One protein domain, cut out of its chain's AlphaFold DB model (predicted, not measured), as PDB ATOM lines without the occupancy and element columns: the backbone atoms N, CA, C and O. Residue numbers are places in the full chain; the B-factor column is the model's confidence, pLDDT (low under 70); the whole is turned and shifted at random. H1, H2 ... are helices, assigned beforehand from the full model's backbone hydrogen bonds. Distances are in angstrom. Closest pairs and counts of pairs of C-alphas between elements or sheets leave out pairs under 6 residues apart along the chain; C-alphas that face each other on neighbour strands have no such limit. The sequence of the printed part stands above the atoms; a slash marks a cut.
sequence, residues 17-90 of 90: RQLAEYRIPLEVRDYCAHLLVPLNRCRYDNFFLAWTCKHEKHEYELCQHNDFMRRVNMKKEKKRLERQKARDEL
ATOM      1  N   ARG A  17     -33.574 -31.467 -44.068       94.12
ATOM      2  CA  ARG A  17     -34.144 -32.080 -45.276       94.12
ATOM      3  C   ARG A  17     -33.206 -33.140 -45.853       94.12
ATOM      4  O   ARG A  17     -33.663 -34.232 -46.172       94.12
ATOM      5  N   GLN A  18     -31.905 -32.850 -45.911       93.50
ATOM      6  CA  GLN A  18     -30.898 -33.805 -46.377       93.50
ATOM      7  C   GLN A  18     -30.781 -35.020 -45.444       93.50
ATOM      8  O   GLN A  18     -30.713 -36.150 -45.915       93.50
ATOM      9  N   LEU A  19     -30.824 -34.827 -44.120       93.75
ATOM     10  CA  LEU A  19     -30.799 -35.945 -43.162       93.75
ATOM     11  C   LEU A  19     -31.997 -36.894 -43.340       93.75
ATOM     12  O   LEU A  19     -31.860 -38.109 -43.183       93.75
ATOM     13  N   ALA A  20     -33.168 -36.345 -43.676       93.06
ATOM     14  CA  ALA A  20     -34.360 -37.129 -43.989       93.06
ATOM     15  C   ALA A  20     -34.233 -37.867 -45.333       93.06
ATOM     16  O   ALA A  20     -34.582 -39.043 -45.411       93.06
ATOM     17  N   GLU A  21     -33.688 -37.209 -46.358       94.94
ATOM     18  CA  GLU A  21     -33.451 -37.787 -47.688       94.94
ATOM     19  C   GLU A  21     -32.519 -39.007 -47.632       94.94
ATOM     20  O   GLU A  21     -32.841 -40.063 -48.178       94.94
ATOM     21  N   TYR A  22     -31.428 -38.911 -46.866       93.50
ATOM     22  CA  TYR A  22     -30.506 -40.027 -46.625       93.50
ATOM     23  C   TYR A  22     -31.008 -41.045 -45.588       93.50
ATOM     24  O   TYR A  22     -30.285 -41.983 -45.252       93.50
ATOM     25  N   ARG A  23     -32.239 -40.884 -45.080       92.25
ATOM     26  CA  ARG A  23     -32.877 -41.760 -44.078       92.25
ATOM     27  C   ARG A  23     -31.998 -42.004 -42.848       92.25
ATOM     28  O   ARG A  23     -31.953 -43.111 -42.315       92.25
ATOM     29  N   ILE A  24     -31.303 -40.966 -42.385       92.94
ATOM     30  CA  ILE A  24     -30.439 -41.062 -41.207       92.94
ATOM     31  C   ILE A  24     -31.325 -41.201 -39.952       92.94
ATOM     32  O   ILE A  24     -32.214 -40.355 -39.756       92.94
ATOM     33  N   PRO A  25     -31.122 -42.231 -39.102       92.69
ATOM     34  CA  PRO A  25     -31.874 -42.412 -37.859       92.69
ATOM     35  C   PRO A  25     -31.696 -41.233 -36.905       92.69
ATOM     36  O   PRO A  25     -30.621 -40.642 -36.853       92.69
ATOM     37  N   LEU A  26     -32.732 -40.904 -36.127       91.50
ATOM     38  CA  LEU A  26     -32.728 -39.748 -35.217       91.50
ATOM     39  C   LEU A  26     -31.573 -39.778 -34.206       91.50
ATOM     40  O   LEU A  26     -31.022 -38.732 -33.883       91.50
ATOM     41  N   GLU A  27     -31.184 -40.969 -33.759       91.69
ATOM     42  CA  GLU A  27     -30.137 -41.190 -32.755       91.69
ATOM     43  C   GLU A  27     -28.751 -40.697 -33.194       91.69
ATOM     44  O   GLU A  27     -27.929 -40.351 -32.352       91.69
ATOM     45  N   VAL A  28     -28.500 -40.646 -34.505       91.75
ATOM     46  CA  VAL A  28     -27.198 -40.293 -35.100       91.75
ATOM     47  C   VAL A  28     -27.262 -38.995 -35.914       91.75
ATOM     48  O   VAL A  28     -26.399 -38.730 -36.748       91.75
ATOM     49  N   ARG A  29     -28.298 -38.168 -35.706       93.25
ATOM     50  CA  ARG A  29     -28.428 -36.833 -36.322       93.25
ATOM     51  C   ARG A  29     -27.688 -35.770 -35.514       93.25
ATOM     52  O   ARG A  29     -28.286 -34.819 -35.019       93.25
ATOM     53  N   ASP A  30     -26.385 -35.947 -35.383       92.56
ATOM     54  CA  ASP A  30     -25.488 -34.998 -34.730       92.56
ATOM     55  C   ASP A  30     -24.668 -34.185 -35.749       92.56
ATOM     56  O   ASP A  30     -24.850 -34.284 -36.967       92.56
ATOM     57  N   TYR A  31     -23.731 -33.380 -35.244       93.19
ATOM     58  CA  TYR A  31     -22.803 -32.593 -36.057       93.19
ATOM     59  C   TYR A  31     -21.928 -33.452 -36.985       93.19
ATOM     60  O   TYR A  31     -21.444 -32.953 -38.002       93.19
ATOM     61  N   CYS A  32     -21.758 -34.744 -36.691       93.69
ATOM     62  CA  CYS A  32     -20.945 -35.689 -37.454       93.69
ATOM     63  C   CYS A  32     -21.744 -36.466 -38.516       93.69
ATOM     64  O   CYS A  32     -21.147 -37.176 -39.328       93.69
ATOM     65  N   ALA A  33     -23.069 -36.290 -38.589       94.94
ATOM     66  CA  ALA A  33     -23.953 -37.011 -39.512       94.94
ATOM     67  C   ALA A  33     -23.573 -36.873 -41.002       94.94
ATOM     68  O   ALA A  33     -23.827 -37.777 -41.799       94.94
ATOM     69  N   HIS A  34     -22.913 -35.777 -41.384       93.94
ATOM     70  CA  HIS A  34     -22.417 -35.554 -42.746       93.94
ATOM     71  C   HIS A  34     -21.378 -36.602 -43.196       93.94
ATOM     72  O   HIS A  34     -21.298 -36.906 -44.384       93.94
ATOM     73  N   LEU A  35     -20.619 -37.195 -42.265       95.44
ATOM     74  CA  LEU A  35     -19.637 -38.256 -42.543       95.44
ATOM     75  C   LEU A  35     -20.282 -39.646 -42.634       95.44
ATOM     76  O   LEU A  35     -19.716 -40.566 -43.222       95.44
ATOM     77  N   LEU A  36     -21.493 -39.808 -42.099       94.44
ATOM     78  CA  LEU A  36     -22.210 -41.079 -42.149       94.44
ATOM     79  C   LEU A  36     -22.733 -41.388 -43.561       94.44
ATOM     80  O   LEU A  36     -22.813 -42.552 -43.948       94.44
ATOM     81  N   VAL A  37     -23.053 -40.355 -44.347       94.19
ATOM     82  CA  VAL A  37     -23.499 -40.488 -45.744       94.19
ATOM     83  C   VAL A  37     -22.448 -41.187 -46.625       94.19
ATOM     84  O   VAL A  37     -22.782 -42.227 -47.202       94.19
ATOM     85  N   PRO A  38     -21.188 -40.708 -46.727       94.62
ATOM     86  CA  PRO A  38     -20.163 -41.388 -47.522       94.62
ATOM     87  C   PRO A  38     -19.817 -42.776 -46.967       94.62
ATOM     88  O   PRO A  38     -19.642 -43.710 -47.749       94.62
ATOM     89  N   LEU A  39     -19.808 -42.957 -45.641       95.06
ATOM     90  CA  LEU A  39     -19.582 -44.266 -45.024       95.06
ATOM     91  C   LEU A  39     -20.664 -45.282 -45.416       95.06
ATOM     92  O   LEU A  39     -20.352 -46.416 -45.781       95.06
ATOM     93  N   ASN A  40     -21.938 -44.891 -45.365       94.38
ATOM     94  CA  ASN A  40     -23.037 -45.766 -45.760       94.38
ATOM     95  C   ASN A  40     -22.990 -46.079 -47.254       94.38
ATOM     96  O   ASN A  40     -23.210 -47.229 -47.624       94.38
ATOM     97  N   ARG A  41     -22.634 -45.107 -48.101       94.88
ATOM     98  CA  ARG A  41     -22.420 -45.351 -49.532       94.88
ATOM     99  C   ARG A  41     -21.335 -46.407 -49.768       94.88
ATOM    100  O   ARG A  41     -21.614 -47.414 -50.406       94.88
ATOM    101  N   CYS A  42     -20.158 -46.241 -49.158       95.75
ATOM    102  CA  CYS A  42     -19.070 -47.220 -49.261       95.75
ATOM    103  C   CYS A  42     -19.500 -48.618 -48.782       95.75
ATOM    104  O   CYS A  42     -19.167 -49.624 -49.411       95.75
ATOM    105  N   ARG A  43     -20.273 -48.692 -47.688       95.44
ATOM    106  CA  ARG A  43     -20.803 -49.953 -47.153       95.44
ATOM    107  C   ARG A  43     -21.754 -50.648 -48.122       95.44
ATOM    108  O   ARG A  43     -21.628 -51.855 -48.291       95.44
ATOM    109  N   TYR A  44     -22.673 -49.915 -48.750       95.00
ATOM    110  CA  TYR A  44     -23.572 -50.492 -49.751       95.00
ATOM    111  C   TYR A  44     -22.804 -50.983 -50.981       95.00
ATOM    112  O   TYR A  44     -23.020 -52.116 -51.403       95.00
ATOM    113  N   ASP A  45     -21.861 -50.186 -51.490       95.75
ATOM    114  CA  ASP A  45     -21.080 -50.525 -52.687       95.75
ATOM    115  C   ASP A  45     -20.178 -51.760 -52.474       95.75
ATOM    116  O   ASP A  45     -19.944 -52.535 -53.399       95.75
ATOM    117  N   ASN A  46     -19.700 -51.978 -51.244       94.69
ATOM    118  CA  ASN A  46     -18.801 -53.081 -50.886       94.69
ATOM    119  C   ASN A  46     -19.470 -54.180 -50.046       94.69
ATOM    120  O   ASN A  46     -18.769 -54.896 -49.333       94.69
ATOM    121  N   PHE A  47     -20.800 -54.305 -50.061       93.50
ATOM    122  CA  PHE A  47     -21.529 -55.352 -49.321       93.50
ATOM    123  C   PHE A  47     -21.155 -55.453 -47.827       93.50
ATOM    124  O   PHE A  47     -21.099 -56.540 -47.254       93.50
ATOM    125  N   PHE A  48     -20.896 -54.312 -47.183       91.56
ATOM    126  CA  PHE A  48     -20.561 -54.191 -45.760       91.56
ATOM    127  C   PHE A  48     -19.297 -54.954 -45.325       91.56
ATOM    128  O   PHE A  48     -19.145 -55.296 -44.150       91.56
ATOM    129  N   LEU A  49     -18.350 -55.181 -46.242       93.44
ATOM    130  CA  LEU A  49     -17.061 -55.781 -45.904       93.44
ATOM    131  C   LEU A  49     -16.297 -54.917 -44.885       93.44
ATOM    132  O   LEU A  49     -16.110 -53.711 -45.052       93.44
ATOM    133  N   ALA A  50     -15.813 -55.548 -43.814       88.44
ATOM    134  CA  ALA A  50     -15.230 -54.841 -42.670       88.44
ATOM    135  C   ALA A  50     -13.910 -54.109 -42.984       88.44
ATOM    136  O   ALA A  50     -13.480 -53.247 -42.215       88.44
ATOM    137  N   TRP A  51     -13.242 -54.451 -44.089       89.06
ATOM    138  CA  TRP A  51     -11.913 -53.937 -44.428       89.06
ATOM    139  C   TRP A  51     -11.887 -52.870 -45.525       89.06
ATOM    140  O   TRP A  51     -10.854 -52.220 -45.664       89.06
ATOM    141  N   THR A  52     -12.970 -52.670 -46.282       86.06
ATOM    142  CA  THR A  52     -12.977 -51.826 -47.495       86.06
ATOM    143  C   THR A  52     -13.320 -50.353 -47.248       86.06
ATOM    144  O   THR A  52     -13.001 -49.530 -48.093       86.06
ATOM    145  N   CYS A  53     -13.881 -49.994 -46.085       94.94
ATOM    146  CA  CYS A  53     -14.314 -48.620 -45.752       94.94
ATOM    147  C   CYS A  53     -13.673 -48.092 -44.453       94.94
ATOM    148  O   CYS A  53     -14.333 -47.472 -43.613       94.94
ATOM    149  N   LYS A  54     -12.402 -48.445 -44.204       94.75
ATOM    150  CA  LYS A  54     -11.720 -48.124 -42.934       94.75
ATOM    151  C   LYS A  54     -11.509 -46.626 -42.745       94.75
ATOM    152  O   LYS A  54     -11.613 -46.155 -41.618       94.75
ATOM    153  N   HIS A  55     -11.216 -45.901 -43.820       94.88
ATOM    154  CA  HIS A  55     -10.920 -44.475 -43.748       94.88
ATOM    155  C   HIS A  55     -12.176 -43.678 -43.381       94.88
ATOM    156  O   HIS A  55     -12.188 -42.955 -42.394       94.88
ATOM    157  N   GLU A  56     -13.272 -43.881 -44.107       94.94
ATOM    158  CA  GLU A  56     -14.563 -43.236 -43.856       94.94
ATOM    159  C   GLU A  56     -15.101 -43.583 -42.466       94.94
ATOM    160  O   GLU A  56     -15.676 -42.736 -41.783       94.94
ATOM    161  N   LYS A  57     -14.883 -44.829 -42.025       95.38
ATOM    162  CA  LYS A  57     -15.222 -45.259 -40.670       95.38
ATOM    163  C   LYS A  57     -14.411 -44.490 -39.627       95.38
ATOM    164  O   LYS A  57     -15.000 -43.961 -38.690       95.38
ATOM    165  N   HIS A  58     -13.092 -44.421 -39.798       96.12
ATOM    166  CA  HIS A  58     -12.205 -43.730 -38.867       96.12
ATOM    167  C   HIS A  58     -12.516 -42.232 -38.785       96.12
ATOM    168  O   HIS A  58     -12.588 -41.692 -37.688       96.12
ATOM    169  N   GLU A  59     -12.777 -41.570 -39.913       96.25
ATOM    170  CA  GLU A  59     -13.158 -40.152 -39.936       96.25
ATOM    171  C   GLU A  59     -14.449 -39.889 -39.149       96.25
ATOM    172  O   GLU A  59     -14.525 -38.956 -38.345       96.25
ATOM    173  N   TYR A  60     -15.462 -40.743 -39.330       95.44
ATOM    174  CA  TYR A  60     -16.702 -40.656 -38.561       95.44
ATOM    175  C   TYR A  60     -16.459 -40.867 -37.057       95.44
ATOM    176  O   TYR A  60     -16.938 -40.081 -36.238       95.44
ATOM    177  N   GLU A  61     -15.683 -41.887 -36.685       95.56
ATOM    178  CA  GLU A  61     -15.350 -42.194 -35.288       95.56
ATOM    179  C   GLU A  61     -14.527 -41.082 -34.624       95.56
ATOM    180  O   GLU A  61     -14.792 -40.717 -33.478       95.56
ATOM    181  N   LEU A  62     -13.578 -40.493 -35.351       95.88
ATOM    182  CA  LEU A  62     -12.772 -39.372 -34.884       95.88
ATOM    183  C   LEU A  62     -13.640 -38.136 -34.623       95.88
ATOM    184  O   LEU A  62     -13.504 -37.497 -33.578       95.88
ATOM    185  N   CYS A  63     -14.570 -37.823 -35.527       94.62
ATOM    186  CA  CYS A  63     -15.518 -36.727 -35.325       94.62
ATOM    187  C   CYS A  63     -16.352 -36.936 -34.052       94.62
ATOM    188  O   CYS A  63     -16.442 -36.038 -33.212       94.62
ATOM    189  N   GLN A  64     -16.899 -38.141 -33.872       94.25
ATOM    190  CA  GLN A  64     -17.687 -38.498 -32.690       94.25
ATOM    191  C   GLN A  64     -16.873 -38.401 -31.399       94.25
ATOM    192  O   GLN A  64     -17.348 -37.889 -30.382       94.25
ATOM    193  N   HIS A  65     -15.621 -38.856 -31.441       95.00
ATOM    194  CA  HIS A  65     -14.709 -38.757 -30.314       95.00
ATOM    195  C   HIS A  65     -14.440 -37.296 -29.935       95.00
ATOM    196  O   HIS A  65     -14.525 -36.932 -28.761       95.00
ATOM    197  N   ASN A  66     -14.181 -36.439 -30.923       92.94
ATOM    198  CA  ASN A  66     -13.939 -35.017 -30.696       92.94
ATOM    199  C   ASN A  66     -15.177 -34.314 -30.115       92.94
ATOM    200  O   ASN A  66     -15.054 -33.526 -29.175       92.94
ATOM    201  N   ASP A  67     -16.377 -34.635 -30.606       92.12
ATOM    202  CA  ASP A  67     -17.633 -34.117 -30.052       92.12
ATOM    203  C   ASP A  67     -17.858 -34.568 -28.599       92.12
ATOM    204  O   ASP A  67     -18.213 -33.765 -27.729       92.12
ATOM    205  N   PHE A  68     -17.587 -35.841 -28.307       92.88
ATOM    206  CA  PHE A  68     -17.645 -36.370 -26.950       92.88
ATOM    207  C   PHE A  68     -16.668 -35.640 -26.020       92.88
ATOM    208  O   PHE A  68     -17.060 -35.184 -24.943       92.88
ATOM    209  N   MET A  69     -15.415 -35.464 -26.444       92.94
ATOM    210  CA  MET A  69     -14.401 -34.760 -25.658       92.94
ATOM    211  C   MET A  69     -14.766 -33.290 -25.431       92.94
ATOM    212  O   MET A  69     -14.590 -32.791 -24.314       92.94
ATOM    213  N   ARG A  70     -15.375 -32.618 -26.420       90.56
ATOM    214  CA  ARG A  70     -15.950 -31.274 -26.241       90.56
ATOM    215  C   ARG A  70     -16.993 -31.271 -25.123       90.56
ATOM    216  O   ARG A  70     -16.890 -30.477 -24.190       90.56
ATOM    217  N   ARG A  71     -17.957 -32.200 -25.150       91.69
ATOM    218  CA  ARG A  71     -19.000 -32.321 -24.110       91.69
ATOM    219  C   ARG A  71     -18.431 -32.625 -22.723       91.69
ATOM    220  O   ARG A  71     -18.903 -32.066 -21.730       91.69
ATOM    221  N   VAL A  72     -17.400 -33.463 -22.637       93.62
ATOM    222  CA  VAL A  72     -16.691 -33.743 -21.378       93.62
ATOM    223  C   VAL A  72     -16.031 -32.477 -20.831       93.62
ATOM    224  O   VAL A  72     -16.167 -32.191 -19.638       93.62
ATOM    225  N   ASN A  73     -15.359 -31.702 -21.680       91.31
ATOM    226  CA  ASN A  73     -14.708 -30.457 -21.278       91.31
ATOM    227  C   ASN A  73     -15.731 -29.397 -20.841       91.31
ATOM    228  O   ASN A  73     -15.566 -28.818 -19.770       91.31
ATOM    229  N   MET A  74     -16.849 -29.242 -21.562       91.00
ATOM    230  CA  MET A  74     -17.958 -28.371 -21.138       91.00
ATOM    231  C   MET A  74     -18.483 -28.741 -19.745       91.00
ATOM    232  O   MET A  74     -18.702 -27.871 -18.900       91.00
ATOM    233  N   LYS A  75     -18.649 -30.040 -19.462       93.38
ATOM    234  CA  LYS A  75     -19.099 -30.515 -18.145       93.38
ATOM    235  C   LYS A  75     -18.071 -30.234 -17.044       93.38
ATOM    236  O   LYS A  75     -18.460 -29.891 -15.926       93.38
ATOM    237  N   LYS A  76     -16.775 -30.384 -17.337       93.81
ATOM    238  CA  LYS A  76     -15.684 -30.069 -16.399       93.81
ATOM    239  C   LYS A  76     -15.660 -28.582 -16.051       93.81
ATOM    240  O   LYS A  76     -15.639 -28.259 -14.864       93.81
ATOM    241  N   GLU A  77     -15.736 -27.705 -17.050       92.12
ATOM    242  CA  GLU A  77     -15.753 -26.255 -16.830       92.12
ATOM    243  C   GLU A  77     -17.015 -25.810 -16.088       92.12
ATOM    244  O   GLU A  77     -16.914 -25.083 -15.102       92.12
ATOM    245  N   LYS A  78     -18.197 -26.338 -16.440       92.56
ATOM    246  CA  LYS A  78     -19.431 -26.075 -15.680       92.56
ATOM    247  C   LYS A  78     -19.274 -26.434 -14.198       92.56
ATOM    248  O   LYS A  78     -19.576 -25.618 -13.333       92.56
ATOM    249  N   LYS A  79     -18.722 -27.615 -13.899       95.00
ATOM    250  CA  LYS A  79     -18.470 -28.061 -12.519       95.00
ATOM    251  C   LYS A  79     -17.448 -27.180 -11.793       95.00
ATOM    252  O   LYS A  79     -17.535 -27.003 -10.580       95.00
ATOM    253  N   ARG A  80     -16.448 -26.651 -12.504       93.81
ATOM    254  CA  ARG A  80     -15.470 -25.705 -11.950       93.81
ATOM    255  C   ARG A  80     -16.139 -24.384 -11.574       93.81
ATOM    256  O   ARG A  80     -15.914 -23.919 -10.462       93.81
ATOM    257  N   LEU A  81     -16.983 -23.840 -12.451       93.44
ATOM    258  CA  LEU A  81     -17.745 -22.616 -12.193       93.44
ATOM    259  C   LEU A  81     -18.720 -22.797 -11.023       93.44
ATOM    260  O   LEU A  81     -18.781 -21.942 -10.151       93.44
ATOM    261  N   GLU A  82     -19.427 -23.928 -10.943       95.38
ATOM    262  CA  GLU A  82     -20.305 -24.255  -9.804       95.38
ATOM    263  C   GLU A  82     -19.533 -24.292  -8.476       95.38
ATOM    264  O   GLU A  82     -19.986 -23.748  -7.474       95.38
ATOM    265  N   ARG A  83     -18.331 -24.885  -8.468       95.06
ATOM    266  CA  ARG A  83     -17.455 -24.909  -7.286       95.06
ATOM    267  C   ARG A  83     -16.919 -23.532  -6.904       95.06
ATOM    268  O   ARG A  83     -16.646 -23.329  -5.730       95.06
ATOM    269  N   GLN A  84     -16.694 -22.647  -7.874       94.62
ATOM    270  CA  GLN A  84     -16.282 -21.265  -7.616       94.62
ATOM    271  C   GLN A  84     -17.439 -20.477  -7.007       94.62
ATOM    272  O   GLN A  84     -17.280 -19.961  -5.914       94.62
ATOM    273  N   LYS A  85     -18.633 -20.535  -7.608       95.81
ATOM    274  CA  LYS A  85     -19.841 -19.907  -7.049       95.81
ATOM    275  C   LYS A  85     -20.121 -20.355  -5.614       95.81
ATOM    276  O   LYS A  85     -20.309 -19.519  -4.749       95.81
ATOM    277  N   ALA A  86     -20.035 -21.657  -5.339       94.38
ATOM    278  CA  ALA A  86     -20.213 -22.184  -3.985       94.38
ATOM    279  C   ALA A  86     -19.137 -21.720  -2.981       94.38
ATOM    280  O   ALA A  86     -19.365 -21.792  -1.779       94.38
ATOM    281  N   ARG A  87     -17.949 -21.304  -3.450       93.12
ATOM    282  CA  ARG A  87     -16.918 -20.676  -2.607       93.12
ATOM    283  C   ARG A  87     -17.165 -19.184  -2.422       93.12
ATOM    284  O   ARG A  87     -16.862 -18.686  -1.353       93.12
ATOM    285  N   ASP A  88     -17.661 -18.509  -3.453       92.56
ATOM    286  CA  ASP A  88     -17.916 -17.065  -3.448       92.56
ATOM    287  C   ASP A  88     -19.201 -16.708  -2.672       92.56
ATOM    288  O   ASP A  88     -19.345 -15.586  -2.197       92.56
ATOM    289  N   GLU A  89     -20.136 -17.655  -2.541       87.44
ATOM    290  CA  GLU A  89     -21.354 -17.555  -1.718       87.44
ATOM    291  C   GLU A  89     -21.110 -17.821  -0.214       87.44
ATOM    292  O   GLU A  89     -22.051 -17.712   0.575       87.44
ATOM    293  N   LEU A  90     -19.878 -18.179   0.180       69.44
ATOM    294  CA  LEU A  90     -19.454 -18.375   1.573       69.44
ATOM    295  C   LEU A  90     -18.866 -17.081   2.157       69.44
ATOM    296  O   LEU A  90     -19.229 -16.750   3.308       69.44
TER     297      LEU A  90
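What this domain is: This is residues 17 to 90 of the 90 residues of the protein "NADH dehydrogenase [ubiquinone] 1 beta subcomplex subunit 7" of Dimargaris cristalligena (UniProt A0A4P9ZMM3). A long helix, H3, makes the length, and its residues 68 to 88 stick out free; H2 folds back beside its beginning as the short leg of an uneven hairpin, with little H1 near the start of H2. The 74 printed residues hold three named helices, H1, H2, H3 in chain order, all helix by class. The whole is extended, with a radius of gyration of the C-alphas of 18.6 A and spans of 63 by 29 by 13 A.

Where its parts are: Find C-alpha 17 at (-34.144, -32.080, -45.276), where H1, residues 17 to 21, begins. H2, residues 33 to 45, runs 19.1 A. H3, residues 54 to 88, runs 50.6 A to C-alpha 88 at (-17.916, -17.065, -3.448).

How they stand to each other: H1 is close to but not clearly touching H2; their closest C-alphas, Leu 19 and Ala 33, are 7.8 A apart. H1 and H3 are apart. Residues 35 to 39 of H2 touch residues 56 to 60 of H3, closest at the C-alphas of Leu 39 and Glu 56, 5.3 A. This helical hairpin has a shallow tilt of 23 degrees, opposite ways. Every O i to N i+4 pair is within hydrogen-bond range in H1 and H3, and 7 of 9 in H2.

The domain as a whole: The C-alphas farthest apart, Asp 45 and Leu 90, are 63.1 A apart. The printed part has no cut, and the link from H1 to H2 is long. Only residue 90 has pLDDT under 70.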